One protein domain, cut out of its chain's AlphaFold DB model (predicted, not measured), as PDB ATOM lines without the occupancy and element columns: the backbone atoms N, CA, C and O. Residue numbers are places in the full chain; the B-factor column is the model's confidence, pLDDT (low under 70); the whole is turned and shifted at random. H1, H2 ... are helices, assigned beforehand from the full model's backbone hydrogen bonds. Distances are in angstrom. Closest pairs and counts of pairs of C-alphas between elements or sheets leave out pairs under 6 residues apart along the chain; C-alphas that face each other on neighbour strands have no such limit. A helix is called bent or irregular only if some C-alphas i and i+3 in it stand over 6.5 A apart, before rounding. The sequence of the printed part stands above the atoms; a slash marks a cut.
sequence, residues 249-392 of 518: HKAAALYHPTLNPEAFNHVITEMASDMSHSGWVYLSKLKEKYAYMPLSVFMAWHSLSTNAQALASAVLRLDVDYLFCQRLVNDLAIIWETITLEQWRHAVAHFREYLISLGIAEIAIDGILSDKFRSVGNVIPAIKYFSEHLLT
ATOM      1  N   HIS A 249     240.763 258.003 394.201       94.38
ATOM      2  CA  HIS A 249     240.278 257.757 395.561       94.38
ATOM      3  C   HIS A 249     241.038 258.619 396.579       94.38
ATOM      4  O   HIS A 249     240.431 259.279 397.419       94.38
ATOM      5  N   LYS A 250     242.376 258.684 396.474       92.44
ATOM      6  CA  LYS A 250     243.193 259.524 397.361       92.44
ATOM      7  C   LYS A 250     243.003 261.016 397.083       92.44
ATOM      8  O   LYS A 250     242.947 261.788 398.035       92.44
ATOM      9  N   ALA A 251     242.868 261.411 395.816       93.44
ATOM     10  CA  ALA A 251     242.557 262.789 395.437       93.44
ATOM     11  C   ALA A 251     241.222 263.245 396.038       93.44
ATOM     12  O   ALA A 251     241.155 264.306 396.651       93.44
ATOM     13  N   ALA A 252     240.184 262.413 395.945       93.69
ATOM     14  CA  ALA A 252     238.887 262.684 396.547       93.69
ATOM     15  C   ALA A 252     238.947 262.722 398.080       93.69
ATOM     16  O   ALA A 252     238.387 263.636 398.678       93.69
ATOM     17  N   ALA A 253     239.689 261.810 398.713       91.50
ATOM     18  CA  ALA A 253     239.913 261.814 400.160       91.50
ATOM     19  C   ALA A 253     240.689 263.043 400.667       91.50
ATOM     20  O   ALA A 253     240.688 263.305 401.860       91.50
ATOM     21  N   LEU A 254     241.391 263.773 399.797       89.75
ATOM     22  CA  LEU A 254     242.134 264.992 400.144       89.75
ATOM     23  C   LEU A 254     241.475 266.263 399.605       89.75
ATOM     24  O   LEU A 254     242.005 267.360 399.796       89.75
ATOM     25  N   TYR A 255     240.354 266.134 398.899       90.31
ATOM     26  CA  TYR A 255     239.680 267.267 398.296       90.31
ATOM     27  C   TYR A 255     239.045 268.144 399.375       90.31
ATOM     28  O   TYR A 255     238.274 267.678 400.213       90.31
ATOM     29  N   HIS A 256     239.338 269.441 399.310       88.56
ATOM     30  CA  HIS A 256     238.702 270.441 400.152       88.56
ATOM     31  C   HIS A 256     238.414 271.698 399.315       88.56
ATOM     32  O   HIS A 256     239.356 272.261 398.759       88.56
ATOM     33  N   PRO A 257     237.170 272.220 399.282       85.56
ATOM     34  CA  PRO A 257     236.799 273.355 398.425       85.56
ATOM     35  C   PRO A 257     237.681 274.603 398.580       85.56
ATOM     36  O   PRO A 257     237.969 275.280 397.602       85.56
ATOM     37  N   THR A 258     238.110 274.910 399.809       85.94
ATOM     38  CA  THR A 258     238.992 276.053 400.112       85.94
ATOM     39  C   THR A 258     240.478 275.691 400.205       85.94
ATOM     40  O   THR A 258     241.299 276.379 399.609       85.94
ATOM     41  N   LEU A 259     240.837 274.643 400.957       86.31
ATOM     42  CA  LEU A 259     242.231 274.316 401.281       86.31
ATOM     43  C   LEU A 259     242.955 273.531 400.176       86.31
ATOM     44  O   LEU A 259     244.162 273.680 400.016       86.31
ATOM     45  N   ASN A 260     242.236 272.707 399.408       87.56
ATOM     46  CA  ASN A 260     242.812 271.877 398.348       87.56
ATOM     47  C   ASN A 260     241.825 271.680 397.174       87.56
ATOM     48  O   ASN A 260     241.347 270.563 396.941       87.56
ATOM     49  N   PRO A 261     241.468 272.762 396.451       88.38
ATOM     50  CA  PRO A 261     240.469 272.703 395.383       88.38
ATOM     51  C   PRO A 261     240.928 271.898 394.159       88.38
ATOM     52  O   PRO A 261     240.103 271.295 393.479       88.38
ATOM     53  N   GLU A 262     242.237 271.839 393.904       90.31
ATOM     54  CA  GLU A 262     242.827 271.258 392.689       90.31
ATOM     55  C   GLU A 262     243.308 269.805 392.875       90.31
ATOM     56  O   GLU A 262     244.115 269.306 392.090       90.31
ATOM     57  N   ALA A 263     242.820 269.109 393.911       91.25
ATOM     58  CA  ALA A 263     243.297 267.784 394.327       91.25
ATOM     59  C   ALA A 263     243.316 266.726 393.203       91.25
ATOM     60  O   ALA A 263     244.124 265.800 393.232       91.25
ATOM     61  N   PHE A 264     242.430 266.858 392.211       94.75
ATOM     62  CA  PHE A 264     242.264 265.902 391.115       94.75
ATOM     63  C   PHE A 264     243.174 266.161 389.906       94.75
ATOM     64  O   PHE A 264     243.423 265.235 389.137       94.75
ATOM     65  N   ASN A 265     243.685 267.383 389.722       93.94
ATOM     66  CA  ASN A 265     244.280 267.805 388.446       93.94
ATOM     67  C   ASN A 265     245.500 266.979 388.044       93.94
ATOM     68  O   ASN A 265     245.669 266.645 386.870       93.94
ATOM     69  N   HIS A 266     246.347 266.650 389.019       92.75
ATOM     70  CA  HIS A 266     247.533 265.840 388.774       92.75
ATOM     71  C   HIS A 266     247.149 264.430 388.312       92.75
ATOM     72  O   HIS A 266     247.570 264.016 387.237       92.75
ATOM     73  N   VAL A 267     246.255 263.758 389.045       95.88
ATOM     74  CA  VAL A 267     245.783 262.404 388.710       95.88
ATOM     75  C   VAL A 267     245.089 262.370 387.348       95.88
ATOM     76  O   VAL A 267     245.334 261.470 386.555       95.88
ATOM     77  N   ILE A 268     244.250 263.364 387.038       97.31
ATOM     78  CA  ILE A 268     243.587 263.474 385.728       97.31
ATOM     79  C   ILE A 268     244.610 263.636 384.595       97.31
ATOM     80  O   ILE A 268     244.415 263.097 383.507       97.31
ATOM     81  N   THR A 269     245.707 264.352 384.846       95.88
ATOM     82  CA  THR A 269     246.789 264.511 383.867       95.88
ATOM     83  C   THR A 269     247.530 263.195 383.640       95.88
ATOM     84  O   THR A 269     247.778 262.845 382.492       95.88
ATOM     85  N   GLU A 270     247.819 262.431 384.696       95.06
ATOM     86  CA  GLU A 270     248.429 261.098 384.571       95.06
ATOM     87  C   GLU A 270     247.502 260.118 383.839       95.06
ATOM     88  O   GLU A 270     247.925 259.425 382.914       95.06
ATOM     89  N   MET A 271     246.207 260.129 384.172       96.81
ATOM     90  CA  MET A 271     245.181 259.331 383.494       96.81
ATOM     91  C   MET A 271     245.143 259.577 381.986       96.81
ATOM     92  O   MET A 271     244.926 258.641 381.222       96.81
ATOM     93  N   ALA A 272     245.350 260.818 381.546       95.75
ATOM     94  CA  ALA A 272     245.308 261.195 380.136       95.75
ATOM     95  C   ALA A 272     246.385 260.499 379.280       95.75
ATOM     96  O   ALA A 272     246.213 260.373 378.067       95.75
ATOM     97  N   SER A 273     247.478 260.059 379.909       92.19
ATOM     98  CA  SER A 273     248.581 259.331 379.272       92.19
ATOM     99  C   SER A 273     248.597 257.837 379.612       92.19
ATOM    100  O   SER A 273     249.304 257.080 378.954       92.19
ATOM    101  N   ASP A 274     247.814 257.393 380.600       95.06
ATOM    102  CA  ASP A 274     247.694 255.987 380.992       95.06
ATOM    103  C   ASP A 274     246.234 255.499 380.940       95.06
ATOM    104  O   ASP A 274     245.419 255.699 381.846       95.06
ATOM    105  N   MET A 275     245.907 254.768 379.875       95.19
ATOM    106  CA  MET A 275     244.592 254.143 379.678       95.19
ATOM    107  C   MET A 275     244.302 252.997 380.665       95.19
ATOM    108  O   MET A 275     243.136 252.624 380.858       95.19
ATOM    109  N   SER A 276     245.338 252.455 381.316       95.56
ATOM    110  CA  SER A 276     245.231 251.414 382.349       95.56
ATOM    111  C   SER A 276     245.037 251.993 383.750       95.56
ATOM    112  O   SER A 276     244.782 251.240 384.693       95.56
ATOM    113  N   HIS A 277     245.108 253.317 383.899       96.62
ATOM    114  CA  HIS A 277     245.038 253.972 385.193       96.62
ATOM    115  C   HIS A 277     243.733 253.643 385.939       96.62
ATOM    116  O   HIS A 277     242.623 253.761 385.407       96.62
ATOM    117  N   SER A 278     243.843 253.287 387.224       94.81
ATOM    118  CA  SER A 278     242.694 252.874 388.056       94.81
ATOM    119  C   SER A 278     241.610 253.953 388.199       94.81
ATOM    120  O   SER A 278     240.436 253.650 388.416       94.81
ATOM    121  N   GLY A 279     241.977 255.223 388.016       96.44
ATOM    122  CA  GLY A 279     241.058 256.362 388.034       96.44
ATOM    123  C   GLY A 279     239.938 256.291 386.985       96.44
ATOM    124  O   GLY A 279     238.858 256.834 387.216       96.44
ATOM    125  N   TRP A 280     240.127 255.561 385.880       97.12
ATOM    126  CA  TRP A 280     239.056 255.336 384.905       97.12
ATOM    127  C   TRP A 280     237.904 254.507 385.484       97.12
ATOM    128  O   TRP A 280     236.739 254.771 385.186       97.12
ATOM    129  N   VAL A 281     238.206 253.549 386.368       96.31
ATOM    130  CA  VAL A 281     237.189 252.759 387.081       96.31
ATOM    131  C   VAL A 281     236.409 253.644 388.053       96.31
ATOM    132  O   VAL A 281     235.186 253.548 388.117       96.31
ATOM    133  N   TYR A 282     237.093 254.557 388.747       97.50
ATOM    134  CA  TYR A 282     236.456 255.539 389.630       97.50
ATOM    135  C   TYR A 282     235.439 256.411 388.868       97.50
ATOM    136  O   TYR A 282     234.283 256.518 389.278       97.50
ATOM    137  N   LEU A 283     235.829 256.983 387.718       97.50
ATOM    138  CA  LEU A 283     234.922 257.795 386.892       97.50
ATOM    139  C   LEU A 283     233.773 256.968 386.302       97.50
ATOM    140  O   LEU A 283     232.639 257.443 386.243       97.50
ATOM    141  N   SER A 284     234.036 255.719 385.909       96.44
ATOM    142  CA  SER A 284     232.999 254.789 385.449       96.44
ATOM    143  C   SER A 284     231.956 254.522 386.541       96.44
ATOM    144  O   SER A 284     230.759 254.585 386.262       96.44
ATOM    145  N   LYS A 285     232.381 254.332 387.797       96.25
ATOM    146  CA  LYS A 285     231.466 254.146 388.933       96.25
ATOM    147  C   LYS A 285     230.649 255.394 389.243       96.25
ATOM    148  O   LYS A 285     229.448 255.275 389.474       96.25
ATOM    149  N   LEU A 286     231.253 256.583 389.166       95.75
ATOM    150  CA  LEU A 286     230.507 257.840 389.267       95.75
ATOM    151  C   LEU A 286     229.448 257.972 388.164       95.75
ATOM    152  O   LEU A 286     228.307 258.327 388.455       95.75
ATOM    153  N   LYS A 287     229.819 257.668 386.911       95.12
ATOM    154  CA  LYS A 287     228.917 257.710 385.750       95.12
ATOM    155  C   LYS A 287     227.727 256.766 385.931       95.12
ATOM    156  O   LYS A 287     226.605 257.159 385.641       95.12
ATOM    157  N   GLU A 288     227.976 255.542 386.392       93.50
ATOM    158  CA  GLU A 288     226.962 254.495 386.560       93.50
ATOM    159  C   GLU A 288     226.006 254.803 387.722       93.50
ATOM    160  O   GLU A 288     224.792 254.804 387.549       93.50
ATOM    161  N   LYS A 289     226.549 255.085 388.910       94.19
ATOM    162  CA  LYS A 289     225.775 255.102 390.159       94.19
ATOM    163  C   LYS A 289     225.046 256.418 390.424       94.19
ATOM    164  O   LYS A 289     224.045 256.440 391.133       94.19
ATOM    165  N   TYR A 290     225.551 257.513 389.865       94.00
ATOM    166  CA  TYR A 290     225.053 258.864 390.126       94.00
ATOM    167  C   TYR A 290     224.598 259.573 388.849       94.00
ATOM    168  O   TYR A 290     224.634 260.800 388.755       94.00
ATOM    169  N   ALA A 291     224.142 258.796 387.862       91.88
ATOM    170  CA  ALA A 291     223.704 259.304 386.568       91.88
ATOM    171  C   ALA A 291     222.573 260.346 386.672       91.88
ATOM    172  O   ALA A 291     222.517 261.235 385.827       91.88
ATOM    173  N   TYR A 292     221.717 260.269 387.695       90.19
ATOM    174  CA  TYR A 292     220.595 261.192 387.908       90.19
ATOM    175  C   TYR A 292     221.017 262.598 388.377       90.19
ATOM    176  O   TYR A 292     220.204 263.521 388.348       90.19
ATOM    177  N   MET A 293     222.271 262.785 388.809       90.25
ATOM    178  CA  MET A 293     222.786 264.087 389.245       90.25
ATOM    179  C   MET A 293     223.579 264.788 388.139       90.25
ATOM    180  O   MET A 293     224.265 264.108 387.371       90.25
ATOM    181  N   PRO A 294     223.564 266.132 388.077       89.50
ATOM    182  CA  PRO A 294     224.417 266.883 387.160       89.50
ATOM    183  C   PRO A 294     225.903 266.574 387.376       89.50
ATOM    184  O   PRO A 294     226.366 266.466 388.513       89.50
ATOM    185  N   LEU A 295     226.679 266.499 386.293       92.56
ATOM    186  CA  LEU A 295     228.118 266.208 386.382       92.56
ATOM    187  C   LEU A 295     228.883 267.279 387.176       92.56
ATOM    188  O   LEU A 295     229.853 266.962 387.864       92.56
ATOM    189  N   SER A 296     228.414 268.529 387.133       88.31
ATOM    190  CA  SER A 296     229.024 269.676 387.821       88.31
ATOM    191  C   SER A 296     229.016 269.579 389.350       88.31
ATOM    192  O   SER A 296     229.721 270.342 390.008       88.31
ATOM    193  N   VAL A 297     228.255 268.638 389.919       90.31
ATOM    194  CA  VAL A 297     228.254 268.345 391.358       90.31
ATOM    195  C   VAL A 297     229.585 267.736 391.810       90.31
ATOM    196  O   VAL A 297     230.018 267.970 392.938       90.31
ATOM    197  N   PHE A 298     230.262 266.976 390.944       93.19
ATOM    198  CA  PHE A 298     231.492 266.273 391.302       93.19
ATOM    199  C   PHE A 298     232.727 266.984 390.748       93.19
ATOM    200  O   PHE A 298     232.902 267.113 389.535       93.19
ATOM    201  N   MET A 299     233.656 267.342 391.638       92.25
ATOM    202  CA  MET A 299     234.905 268.000 391.237       92.25
ATOM    203  C   MET A 299     235.776 267.132 390.311       92.25
ATOM    204  O   MET A 299     236.497 267.664 389.473       92.25
ATOM    205  N   ALA A 300     235.662 265.803 390.387       95.38
ATOM    206  CA  ALA A 300     236.344 264.890 389.470       95.38
ATOM    207  C   ALA A 300     235.959 265.136 387.995       95.38
ATOM    208  O   ALA A 300     236.835 265.184 387.133       95.38
ATOM    209  N   TRP A 301     234.668 265.352 387.708       95.62
ATOM    210  CA  TRP A 301     234.201 265.682 386.356       95.62
ATOM    211  C   TRP A 301     234.629 267.083 385.933       95.62
ATOM    212  O   TRP A 301     235.022 267.283 384.785       95.62
ATOM    213  N   HIS A 302     234.603 268.044 386.859       91.62
ATOM    214  CA  HIS A 302     235.097 269.391 386.586       91.62
ATOM    215  C   HIS A 302     236.588 269.375 386.216       91.62
ATOM    216  O   HIS A 302     236.959 269.899 385.170       91.62
ATOM    217  N   SER A 303     237.433 268.708 387.005       93.81
ATOM    218  CA  SER A 303     238.866 268.570 386.718       93.81
ATOM    219  C   SER A 303     239.108 267.894 385.361       93.81
ATOM    220  O   SER A 303     239.854 268.430 384.539       93.81
ATOM    221  N   LEU A 304     238.374 266.811 385.053       95.88
ATOM    222  CA  LEU A 304     238.388 266.181 383.727       95.88
ATOM    223  C   LEU A 304     238.058 267.186 382.611       95.88
ATOM    224  O   LEU A 304     238.794 267.264 381.634       95.88
ATOM    225  N   SER A 305     237.004 267.996 382.771       92.12
ATOM    226  CA  SER A 305     236.558 268.967 381.756       92.12
ATOM    227  C   SER A 305     237.573 270.064 381.425       92.12
ATOM    228  O   SER A 305     237.469 270.708 380.384       92.12
ATOM    229  N   THR A 306     238.562 270.279 382.294       90.62
ATOM    230  CA  THR A 306     239.616 271.284 382.093       90.62
ATOM    231  C   THR A 306     240.874 270.733 381.423       90.62
ATOM    232  O   THR A 306     241.768 271.509 381.091       90.62
ATOM    233  N   ASN A 307     240.948 269.419 381.192       95.06
ATOM    234  CA  ASN A 307     242.080 268.766 380.545       95.06
ATOM    235  C   ASN A 307     241.640 268.146 379.205       95.06
ATOM    236  O   ASN A 307     241.013 267.088 379.163       95.06
ATOM    237  N   ALA A 308     241.997 268.804 378.100       95.12
ATOM    238  CA  ALA A 308     241.606 268.397 376.748       95.12
ATOM    239  C   ALA A 308     242.098 266.986 376.365       95.12
ATOM    240  O   ALA A 308     241.338 266.206 375.788       95.12
ATOM    241  N   GLN A 309     243.327 266.613 376.748       97.06
ATOM    242  CA  GLN A 309     243.863 265.268 376.499       97.06
ATOM    243  C   GLN A 309     243.105 264.198 377.302       97.06
ATOM    244  O   GLN A 309     242.810 263.112 376.792       97.06
ATOM    245  N   ALA A 310     242.757 264.505 378.556       97.38
ATOM    246  CA  ALA A 310     241.982 263.605 379.400       97.38
ATOM    247  C   ALA A 310     240.554 263.429 378.868       97.38
ATOM    248  O   ALA A 310     240.041 262.313 378.881       97.38
ATOM    249  N   LEU A 311     239.928 264.490 378.346       96.81
ATOM    250  CA  LEU A 311     238.618 264.414 377.693       96.81
ATOM    251  C   LEU A 311     238.635 263.530 376.447       96.81
ATOM    252  O   LEU A 311     237.765 262.669 376.308       96.81
ATOM    253  N   ALA A 312     239.632 263.700 375.576       96.62
ATOM    254  CA  ALA A 312     239.799 262.854 374.396       96.62
ATOM    255  C   ALA A 312     239.923 261.371 374.791       96.62
ATOM    256  O   ALA A 312     239.251 260.499 374.235       96.62
ATOM    257  N   SER A 313     240.722 261.096 375.824       97.00
ATOM    258  CA  SER A 313     240.914 259.748 376.369       97.00
ATOM    259  C   SER A 313     239.642 259.196 377.019       97.00
ATOM    260  O   SER A 313     239.292 258.033 376.815       97.00
ATOM    261  N   ALA A 314     238.893 260.033 377.742       96.62
ATOM    262  CA  ALA A 314     237.644 259.662 378.400       96.62
ATOM    263  C   ALA A 314     236.573 259.202 377.404       96.62
ATOM    264  O   ALA A 314     235.873 258.229 377.687       96.62
ATOM    265  N   VAL A 315     236.475 259.848 376.234       95.50
ATOM    266  CA  VAL A 315     235.536 259.448 375.169       95.50
ATOM    267  C   VAL A 315     235.762 257.993 374.749       95.50
ATOM    268  O   VAL A 315     234.809 257.226 374.616       95.50
ATOM    269  N   LEU A 316     237.022 257.577 374.625       94.31
ATOM    270  CA  LEU A 316     237.375 256.199 374.288       94.31
ATOM    271  C   LEU A 316     237.209 255.249 375.484       94.31
ATOM    272  O   LEU A 316     236.684 254.141 375.331       94.31
ATOM    273  N   ARG A 317     237.626 255.685 376.677       95.00
ATOM    274  CA  ARG A 317     237.817 254.825 377.852       95.00
ATOM    275  C   ARG A 317     236.576 254.608 378.724       95.00
ATOM    276  O   ARG A 317     236.528 253.592 379.420       95.00
ATOM    277  N   LEU A 318     235.603 255.524 378.714       93.31
ATOM    278  CA  LEU A 318     234.411 255.498 379.587       93.31
ATOM    279  C   LEU A 318     233.116 255.074 378.877       93.31
ATOM    280  O   LEU A 318     232.027 255.314 379.409       93.31
ATOM    281  N   ASP A 319     233.222 254.478 377.686       85.38
ATOM    282  CA  ASP A 319     232.077 254.121 376.835       85.38
ATOM    283  C   ASP A 319     231.084 255.286 376.744       85.38
ATOM    284  O   ASP A 319     229.913 255.194 377.124       85.38
ATOM    285  N   VAL A 320     231.623 256.446 376.369       89.50
ATOM    286  CA  VAL A 320     230.844 257.667 376.195       89.50
ATOM    287  C   VAL A 320     230.003 257.507 374.939       89.50
ATOM    288  O   VAL A 320     230.534 257.268 373.859       89.50
ATOM    289  N   ASP A 321     228.693 257.632 375.100       90.44
ATOM    290  CA  ASP A 321     227.726 257.629 374.015       90.44
ATOM    291  C   ASP A 321     227.249 259.057 373.710       90.44
ATOM    292  O   ASP A 321     227.642 260.035 374.356       90.44
ATOM    293  N   TYR A 322     226.365 259.176 372.718       90.81
ATOM    294  CA  TYR A 322     225.743 260.440 372.332       90.81
ATOM    295  C   TYR A 322     225.125 261.191 373.527       90.81
ATOM    296  O   TYR A 322     225.374 262.385 373.702       90.81
ATOM    297  N   LEU A 323     224.356 260.493 374.372       91.25
ATOM    298  CA  LEU A 323     223.649 261.104 375.501       91.25
ATOM    299  C   LEU A 323     224.626 261.621 376.558       91.25
ATOM    300  O   LEU A 323     224.464 262.730 377.070       91.25
ATOM    301  N   PHE A 324     225.676 260.861 376.872       93.50
ATOM    302  CA  PHE A 324     226.685 261.308 377.820       93.50
ATOM    303  C   PHE A 324     227.535 262.458 377.260       93.50
ATOM    304  O   PHE A 324     227.853 263.389 377.999       93.50
ATOM    305  N   CYS A 325     227.829 262.474 375.954       93.25
ATOM    306  CA  CYS A 325     228.432 263.635 375.292       93.25
ATOM    307  C   CYS A 325     227.568 264.896 375.446       93.25
ATOM    308  O   CYS A 325     228.100 265.959 375.768       93.25
ATOM    309  N   GLN A 326     226.246 264.796 375.270       89.31
ATOM    310  CA  GLN A 326     225.344 265.932 375.493       89.31
ATOM    311  C   GLN A 326     225.374 266.414 376.944       89.31
ATOM    312  O   GLN A 326     225.395 267.616 377.193       89.31
ATOM    313  N   ARG A 327     225.441 265.495 377.912       91.12
ATOM    314  CA  ARG A 327     225.586 265.861 379.327       91.12
ATOM    315  C   ARG A 327     226.890 266.584 379.615       91.12
ATOM    316  O   ARG A 327     226.881 267.570 380.335       91.12
ATOM    317  N   LEU A 328     228.000 266.132 379.040       92.69
ATOM    318  CA  LEU A 328     229.285 266.818 379.160       92.69
ATOM    319  C   LEU A 328     229.207 268.259 378.623       92.69
ATOM    320  O   LEU A 328     229.684 269.190 379.271       92.69
ATOM    321  N   VAL A 329     228.535 268.464 377.489       89.44
ATOM    322  CA  VAL A 329     228.278 269.805 376.939       89.44
ATOM    323  C   VAL A 329     227.377 270.627 377.870       89.44
ATOM    324  O   VAL A 329     227.712 271.761 378.199       89.44
ATOM    325  N   ASN A 330     226.263 270.072 378.344       87.06
ATOM    326  CA  ASN A 330     225.257 270.820 379.105       87.06
ATOM    327  C   ASN A 330     225.661 271.093 380.564       87.06
ATOM    328  O   ASN A 330     225.441 272.193 381.072       87.06
ATOM    329  N   ASP A 331     226.269 270.120 381.243       88.25
ATOM    330  CA  ASP A 331     226.589 270.196 382.672       88.25
ATOM    331  C   ASP A 331     227.951 270.848 382.933       88.25
ATOM    332  O   ASP A 331     228.140 271.453 383.986       88.25
ATOM    333  N   LEU A 332     228.902 270.722 381.999       88.19
ATOM    334  CA  LEU A 332     230.286 271.188 382.171       88.19
ATOM    335  C   LEU A 332     230.716 272.216 381.114       88.19
ATOM    336  O   LEU A 332     231.855 272.676 381.151       88.19
ATOM    337  N   ALA A 333     229.819 272.592 380.192       86.62
ATOM    338  CA  ALA A 333     230.090 273.549 379.116       86.62
ATOM    339  C   ALA A 333     231.314 273.158 378.262       86.62
ATOM    340  O   ALA A 333     232.136 274.005 377.904       86.62
ATOM    341  N   ILE A 334     231.432 271.860 377.945       90.12
ATOM    342  CA  ILE A 334     232.485 271.340 377.065       90.12
ATOM    343  C   ILE A 334     232.268 271.811 375.631       90.12
ATOM    344  O   ILE A 334     231.152 271.798 375.111       90.12
ATOM    345  N   ILE A 335     233.375 272.178 374.988       89.12
ATOM    346  CA  ILE A 335     233.437 272.579 373.584       89.12
ATOM    347  C   ILE A 335     234.447 271.664 372.912       89.12
ATOM    348  O   ILE A 335     235.655 271.805 373.100       89.12
ATOM    349  N   TRP A 336     233.952 270.670 372.185       93.56
ATOM    350  CA  TRP A 336     234.771 269.579 371.657       93.56
ATOM    351  C   TRP A 336     235.833 270.044 370.660       93.56
ATOM    352  O   TRP A 336     236.906 269.456 370.571       93.56
ATOM    353  N   GLU A 337     235.557 271.138 369.959       92.75
ATOM    354  CA  GLU A 337     236.432 271.792 368.991       92.75
ATOM    355  C   GLU A 337     237.668 272.429 369.656       92.75
ATOM    356  O   GLU A 337     238.607 272.813 368.961       92.75
ATOM    357  N   THR A 338     237.701 272.514 370.995       92.69
ATOM    358  CA  THR A 338     238.896 272.935 371.750       92.69
ATOM    359  C   THR A 338     239.952 271.838 371.902       92.69
ATOM    360  O   THR A 338     241.091 272.138 372.249       92.69
ATOM    361  N   ILE A 339     239.597 270.578 371.632       95.81
ATOM    362  CA  ILE A 339     240.534 269.452 371.638       95.81
ATOM    363  C   ILE A 339     241.212 269.390 370.269       95.81
ATOM    364  O   ILE A 339     240.535 269.307 369.243       95.81
ATOM    365  N   THR A 340     242.543 269.420 370.241       95.88
ATOM    366  CA  THR A 340     243.293 269.437 368.981       95.88
ATOM    367  C   THR A 340     243.291 268.075 368.287       95.88
ATOM    368  O   THR A 340     243.104 267.027 368.912       95.88
ATOM    369  N   LEU A 341     243.540 268.065 366.973       94.44
ATOM    370  CA  LEU A 341     243.702 266.818 366.215       94.44
ATOM    371  C   LEU A 341     244.852 265.964 366.767       94.44
ATOM    372  O   LEU A 341     244.734 264.744 366.830       94.44
ATOM    373  N   GLU A 342     245.942 266.598 367.203       93.75
ATOM    374  CA  GLU A 342     247.068 265.916 367.845       93.75
ATOM    375  C   GLU A 342     246.634 265.202 369.131       93.75
ATOM    376  O   GLU A 342     246.931 264.022 369.310       93.75
ATOM    377  N   GLN A 343     245.853 265.870 369.982       96.25
ATOM    378  CA  GLN A 343     245.353 265.280 371.224       96.25
ATOM    379  C   GLN A 343     244.435 264.081 370.967       96.25
ATOM    380  O   GLN A 343     244.561 263.040 371.622       96.25
ATOM    381  N   TRP A 344     243.553 264.184 369.966       96.12
ATOM    382  CA  TRP A 344     242.737 263.055 369.515       96.12
ATOM    383  C   TRP A 344     243.594 261.886 369.024       96.12
ATOM    384  O   TRP A 344     243.349 260.747 369.420       96.12
ATOM    385  N   ARG A 345     244.622 262.152 368.211       94.19
ATOM    386  CA  ARG A 345     245.544 261.119 367.713       94.19
ATOM    387  C   ARG A 345     246.315 260.449 368.850       94.19
ATOM    388  O   ARG A 345     246.422 259.226 368.857       94.19
ATOM    389  N   HIS A 346     246.787 261.211 369.837       94.81
ATOM    390  CA  HIS A 346     247.422 260.656 371.035       94.81
ATOM    391  C   HIS A 346     246.459 259.771 371.835       94.81
ATOM    392  O   HIS A 346     246.826 258.666 372.228       94.81
ATOM    393  N   ALA A 347     245.209 260.202 372.025       96.12
ATOM    394  CA  ALA A 347     244.205 259.395 372.717       96.12
ATOM    395  C   ALA A 347     243.914 258.080 371.969       96.12
ATOM    396  O   ALA A 347     243.845 257.020 372.591       96.12
ATOM    397  N   VAL A 348     243.802 258.120 370.636       95.12
ATOM    398  CA  VAL A 348     243.633 256.921 369.798       95.12
ATOM    399  C   VAL A 348     244.843 255.991 369.908       95.12
ATOM    400  O   VAL A 348     244.658 254.784 370.074       95.12
ATOM    401  N   ALA A 349     246.065 256.529 369.853       94.25
ATOM    402  CA  ALA A 349     247.295 255.749 369.962       94.25
ATOM    403  C   ALA A 349     247.383 255.017 371.309       94.25
ATOM    404  O   ALA A 349     247.498 253.791 371.332       94.25
ATOM    405  N   HIS A 350     247.207 255.732 372.422       95.19
ATOM    406  CA  HIS A 350     247.225 255.129 373.755       95.19
ATOM    407  C   HIS A 350     246.097 254.115 373.956       95.19
ATOM    408  O   HIS A 350     246.286 253.084 374.605       95.19
ATOM    409  N   PHE A 351     244.912 254.363 373.392       95.38
ATOM    410  CA  PHE A 351     243.813 253.409 373.489       95.38
ATOM    411  C   PHE A 351     244.082 252.139 372.674       95.38
ATOM    412  O   PHE A 351     243.775 251.043 373.135       95.38
ATOM    413  N   ARG A 352     244.709 252.258 371.497       94.94
ATOM    414  CA  ARG A 352     245.161 251.104 370.708       94.94
ATOM    415  C   ARG A 352     246.172 250.268 371.493       94.94
ATOM    416  O   ARG A 352     245.974 249.064 371.617       94.94
ATOM    417  N   GLU A 353     247.200 250.896 372.064       94.38
ATOM    418  CA  GLU A 353     248.205 250.226 372.907       94.38
ATOM    419  C   GLU A 353     247.563 249.486 374.088       94.38
ATOM    420  O   GLU A 353     247.911 248.344 374.384       94.38
ATOM    421  N   TYR A 354     246.567 250.107 374.718       95.69
ATOM    422  CA  TYR A 354     245.789 249.495 375.789       95.69
ATOM    423  C   TYR A 354     244.981 248.276 375.330       95.69
ATOM    424  O   TYR A 354     244.990 247.244 375.992       95.69
ATOM    425  N   LEU A 355     244.301 248.337 374.185       95.69
ATOM    426  CA  LEU A 355     243.567 247.176 373.672       95.69
ATOM    427  C   LEU A 355     244.515 246.019 373.313       95.69
ATOM    428  O   LEU A 355     244.196 244.860 373.586       95.69
ATOM    429  N   ILE A 356     245.698 246.328 372.770       95.44
ATOM    430  CA  ILE A 356     246.749 245.333 372.509       95.44
ATOM    431  C   ILE A 356     247.217 244.691 373.820       95.44
ATOM    432  O   ILE A 356     247.343 243.469 373.886       95.44
ATOM    433  N   SER A 357     247.431 245.479 374.881       95.44
ATOM    434  CA  SER A 357     247.866 244.950 376.181       95.44
ATOM    435  C   SER A 357     246.815 244.049 376.846       95.44
ATOM    436  O   SER A 357     247.174 243.134 377.588       95.44
ATOM    437  N   LEU A 358     245.531 244.230 376.516       95.12
ATOM    438  CA  LEU A 358     244.439 243.323 376.892       95.12
ATOM    439  C   LEU A 358     244.370 242.038 376.043       95.12
ATOM    440  O   LEU A 358     243.527 241.178 376.307       95.12
ATOM    441  N   GLY A 359     245.229 241.885 375.032       95.31
ATOM    442  CA  GLY A 359     245.267 240.719 374.146       95.31
ATOM    443  C   GLY A 359     244.254 240.761 373.000       95.31
ATOM    444  O   GLY A 359     243.961 239.722 372.405       95.31
ATOM    445  N   ILE A 360     243.699 241.933 372.679       95.69
ATOM    446  CA  ILE A 360     242.794 242.097 371.536       95.69
ATOM    447  C   ILE A 360     243.619 242.088 370.247       95.69
ATOM    448  O   ILE A 360     244.598 242.818 370.114       95.69
ATOM    449  N   ALA A 361     243.216 241.260 369.280       92.19
ATOM    450  CA  ALA A 361     243.891 241.173 367.988       92.19
ATOM    451  C   ALA A 361     243.800 242.505 367.226       92.19
ATOM    452  O   ALA A 361     242.712 243.065 367.098       92.19
ATOM    453  N   GLU A 362     244.915 242.971 366.653       87.06
ATOM    454  CA  GLU A 362     245.000 244.269 365.960       87.06
ATOM    455  C   GLU A 362     243.925 244.456 364.881       87.06
ATOM    456  O   GLU A 362     243.343 245.533 364.773       87.06
ATOM    457  N   ILE A 363     243.578 243.383 364.162       86.38
ATOM    458  CA  ILE A 363     242.547 243.400 363.116       86.38
ATOM    459  C   ILE A 363     241.148 243.780 363.636       86.38
ATOM    460  O   ILE A 363     240.314 244.256 362.872       86.38
ATOM    461  N   ALA A 364     240.873 243.567 364.927       92.38
ATOM    462  CA  ALA A 364     239.605 243.923 365.560       92.38
ATOM    463  C   ALA A 364     239.616 245.345 366.147       92.38
ATOM    464  O   ALA A 364     238.550 245.929 366.351       92.38
ATOM    465  N   ILE A 365     240.797 245.917 366.411       93.25
ATOM    466  CA  ILE A 365     240.929 247.218 367.080       93.25
ATOM    467  C   ILE A 365     240.376 248.347 366.209       93.25
ATOM    468  O   ILE A 365     239.657 249.209 366.715       93.25
ATOM    469  N   ASP A 366     240.644 248.314 364.904       90.19
ATOM    470  CA  ASP A 366     240.151 249.336 363.972       90.19
ATOM    471  C   ASP A 366     238.617 249.367 363.920       90.19
ATOM    472  O   ASP A 366     238.015 250.443 363.878       90.19
ATOM    473  N   GLY A 367     237.975 248.196 364.011       91.50
ATOM    474  CA  GLY A 367     236.520 248.077 364.122       91.50
ATOM    475  C   GLY A 367     235.987 248.707 365.410       91.50
ATOM    476  O   GLY A 367     235.087 249.542 365.354       91.50
ATOM    477  N   ILE A 368     236.597 248.384 366.558       93.69
ATOM    478  CA  ILE A 368     236.215 248.935 367.871       93.69
ATOM    479  C   ILE A 368     236.333 250.465 367.886       93.69
ATOM    480  O   ILE A 368     235.425 251.161 368.346       93.69
ATOM    481  N   LEU A 369     237.449 250.994 367.387       93.50
ATOM    482  CA  LEU A 369     237.693 252.432 367.299       93.50
ATOM    483  C   LEU A 369     236.675 253.123 366.382       93.50
ATOM    484  O   LEU A 369     236.094 254.141 366.762       93.50
ATOM    485  N   SER A 370     236.421 252.543 365.207       92.19
ATOM    486  CA  SER A 370     235.451 253.067 364.242       92.19
ATOM    487  C   SER A 370     234.036 253.095 364.811       92.19
ATOM    488  O   SER A 370     233.316 254.075 364.628       92.19
ATOM    489  N   ASP A 371     233.629 252.047 365.528       92.25
ATOM    490  CA  ASP A 371     232.309 251.978 366.155       92.25
ATOM    491  C   ASP A 371     232.165 253.004 367.287       92.25
ATOM    492  O   ASP A 371     231.149 253.705 367.358       92.25
ATOM    493  N   LYS A 372     233.204 253.178 368.117       92.88
ATOM    494  CA  LYS A 372     233.239 254.235 369.140       92.88
ATOM    495  C   LYS A 372     233.105 255.619 368.511       92.88
ATOM    496  O   LYS A 372     232.232 256.383 368.915       92.88
ATOM    497  N   PHE A 373     233.895 255.931 367.487       94.06
ATOM    498  CA  PHE A 373     233.831 257.221 366.795       94.06
ATOM    499  C   PHE A 373     232.476 257.458 366.124       94.06
ATOM    500  O   PHE A 373     231.918 258.548 366.240       94.06
ATOM    501  N   ARG A 374     231.886 256.427 365.510       92.44
ATOM    502  CA  ARG A 374     230.539 256.511 364.928       92.44
ATOM    503  C   ARG A 374     229.482 256.872 365.974       92.44
ATOM    504  O   ARG A 374     228.579 257.645 365.669       92.44
ATOM    505  N   SER A 375     229.606 256.359 367.200       92.06
ATOM    506  CA  SER A 375     228.640 256.620 368.278       92.06
ATOM    507  C   SER A 375     228.629 258.075 368.776       92.06
ATOM    508  O   SER A 375     227.595 258.552 369.243       92.06
ATOM    509  N   VAL A 376     229.745 258.800 368.626       94.12
ATOM    510  CA  VAL A 376     229.909 260.187 369.110       94.12
ATOM    511  C   VAL A 376     230.065 261.220 367.991       94.12
ATOM    512  O   VAL A 376     230.012 262.423 368.252       94.12
ATOM    513  N   GLY A 377     230.205 260.783 366.735       91.12
ATOM    514  CA  GLY A 377     230.426 261.655 365.579       91.12
ATOM    515  C   GLY A 377     229.322 262.692 365.355       91.12
ATOM    516  O   GLY A 377     229.583 263.743 364.791       91.12
ATOM    517  N   ASN A 378     228.106 262.474 365.856       87.94
ATOM    518  CA  ASN A 378     227.038 263.475 365.764       87.94
ATOM    519  C   ASN A 378     227.204 264.656 366.737       87.94
ATOM    520  O   ASN A 378     226.542 265.671 366.551       87.94
ATOM    521  N   VAL A 379     228.043 264.532 367.772       89.88
ATOM    522  CA  VAL A 379     228.266 265.587 368.782       89.88
ATOM    523  C   VAL A 379     229.658 266.205 368.670       89.88
ATOM    524  O   VAL A 379     229.848 267.350 369.067       89.88
ATOM    525  N   ILE A 380     230.635 265.464 368.135       94.00
ATOM    526  CA  ILE A 380     232.043 265.874 368.071       94.00
ATOM    527  C   ILE A 380     232.430 266.144 366.608       94.00
ATOM    528  O   ILE A 380     232.716 265.186 365.881       94.00
ATOM    529  N   PRO A 381     232.499 267.413 366.153       92.69
ATOM    530  CA  PRO A 381     232.754 267.730 364.744       92.69
ATOM    531  C   PRO A 381     234.085 267.195 364.217       92.69
ATOM    532  O   PRO A 381     234.141 266.682 363.101       92.69
ATOM    533  N   ALA A 382     235.150 267.240 365.022       92.69
ATOM    534  CA  ALA A 382     236.444 266.681 364.633       92.69
ATOM    535  C   ALA A 382     236.332 265.187 364.263       92.69
ATOM    536  O   ALA A 382     236.871 264.755 363.249       92.69
ATOM    537  N   ILE A 383     235.555 264.408 365.021       94.00
ATOM    538  CA  ILE A 383     235.306 262.991 364.725       94.00
ATOM    539  C   ILE A 383     234.355 262.844 363.531       94.00
ATOM    540  O   ILE A 383     234.614 262.030 362.646       94.00
ATOM    541  N   LYS A 384     233.288 263.653 363.464       93.44
ATOM    542  CA  LYS A 384     232.313 263.661 362.359       93.44
ATOM    543  C   LYS A 384     232.981 263.753 360.992       93.44
ATOM    544  O   LYS A 384     232.662 262.980 360.094       93.44
ATOM    545  N   TYR A 385     233.887 264.718 360.850       91.38
ATOM    546  CA  TYR A 385     234.470 265.097 359.566       91.38
ATOM    547  C   TYR A 385     235.852 264.486 359.321       91.38
ATOM    548  O   TYR A 385     236.258 264.378 358.167       91.38
ATOM    549  N   PHE A 386     236.573 264.081 360.373       91.69
ATOM    550  CA  PHE A 386     237.973 263.650 360.269       91.69
ATOM    551  C   PHE A 386     238.263 262.309 360.956       91.69
ATOM    552  O   PHE A 386     239.423 262.009 361.222       91.69
ATOM    553  N   SER A 387     237.250 261.473 361.221       91.00
ATOM    554  CA  SER A 387     237.435 260.142 361.833       91.00
ATOM    555  C   SER A 387     238.502 259.298 361.131       91.00
ATOM    556  O   SER A 387     239.409 258.814 361.797       91.00
ATOM    557  N   GLU A 388     238.463 259.174 359.803       87.44
ATOM    558  CA  GLU A 388     239.464 258.412 359.035       87.44
ATOM    559  C   GLU A 388     240.888 258.944 359.258       87.44
ATOM    560  O   GLU A 388     241.810 258.176 359.528       87.44
ATOM    561  N   HIS A 389     241.056 260.269 359.236       87.19
ATOM    562  CA  HIS A 389     242.343 260.923 359.479       87.19
ATOM    563  C   HIS A 389     242.846 260.723 360.919       87.19
ATOM    564  O   HIS A 389     244.047 260.606 361.145       87.19
ATOM    565  N   LEU A 390     241.936 260.674 361.896       90.62
ATOM    566  CA  LEU A 390     242.263 260.466 363.307       90.62
ATOM    567  C   LEU A 390     242.593 259.003 363.637       90.62
ATOM    568  O   LEU A 390     243.385 258.746 364.542       90.62
ATOM    569  N   LEU A 391     241.976 258.049 362.933       87.88
ATOM    570  CA  LEU A 391     242.159 256.613 363.158       87.88
ATOM    571  C   LEU A 391     243.380 256.040 362.434       87.88
ATOM    572  O   LEU A 391     243.968 255.057 362.897       87.88
ATOM    573  N   THR A 392     243.759 256.648 361.313       77.31
ATOM    574  CA  THR A 392     244.823 256.144 360.449       77.31
ATOM    575  C   THR A 392     246.186 256.683 360.880       77.31
ATOM    576  O   THR A 392     246.367 257.872 361.136       77.31
TER     577      THR A 392
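AT A GLANCE: This is residues 249 to 392 of the 518 residues of an uncharacterized protein of Methylophaga sp. SB9B (UniProt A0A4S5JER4). H5 sits in the middle of an elongated helical body; H2 packs on it towards one end, with H3 and H4 beside H2, and H7 packs on it towards the other end, backed by the hairpin of H8 and H9. H6 lies at one side between H4 and H8, and short H1 with the loop after it makes one tip of the long axis. The printed part has 144 residues with nine named helices, H1 to H9 in chain order, and no named strand: the class is all helix. It is compact, with a radius of gyration of the C-alphas of 15.0 A and spans of 47 by 31 by 27 A.

HOW THE PARTS SIT: Start at H1, residues 249 to 253, close to but not clearly touching H2, residues 265 to 273; their closest C-alphas, Ala 251 and Val 267, are 7.5 A apart. H3, residues 279 to 289, touches H2 about perpendicular at 76 degrees, closest at C-alphas 279 and 271, 6.8 A. H4, residues 299 to 305, touches H2 at a steep tilt of 47 degrees, the same way; C-alphas 303 and 265 are closest, 5.7 A. Next, H5, residues 308 to 317, touches H2 at a steep 58 degrees, the same way, with C-alphas 310 and 272 closest, 4.2 A. H6, residues 322 to 332, only just touches H4, with 3 pairs of C-alphas within 8 A; Ser 305 and Leu 332 are closest, 6.7 A. H7, residues 341 to 357, touches H5 the same way at 38 degrees, only just steep, with C-alphas 347 and 313 closest, 4.9 A. H8, residues 362 to 376, and H9, residues 381 to 391, form a helical hairpin at a shallow tilt of 6 degrees, closest at C-alphas 373 and 383, 6.3 A. Every O i to N i+4 pair is within hydrogen-bond range in H1, H3, H4, H6 and H7; the counts are 4 of 5 in H2, 5 of 6 in H5, 9 of 11 in H8 and 5 of 7 in H9.

IN THESE COORDINATES: Find C-alpha 249 at (240.278, 257.757, 395.561), where H1 begins. The longest helix, H7, runs 24.4 A from C-alpha 341 at (243.702, 266.818, 366.215); H8 spans 22.2 A. H9 is irregular, with C-alphas 385 and 388 8.4 A apart, and ends at C-alpha 391 (242.159, 256.613, 363.158).

THE WHOLE: The two farthest C-alphas, Thr 258 and Ile 363, are 49.5 A apart. The link H1 to H2, 11 residues, is long. The printed part has no cut; its mean pLDDT is 92.8, and no printed residue is under 70.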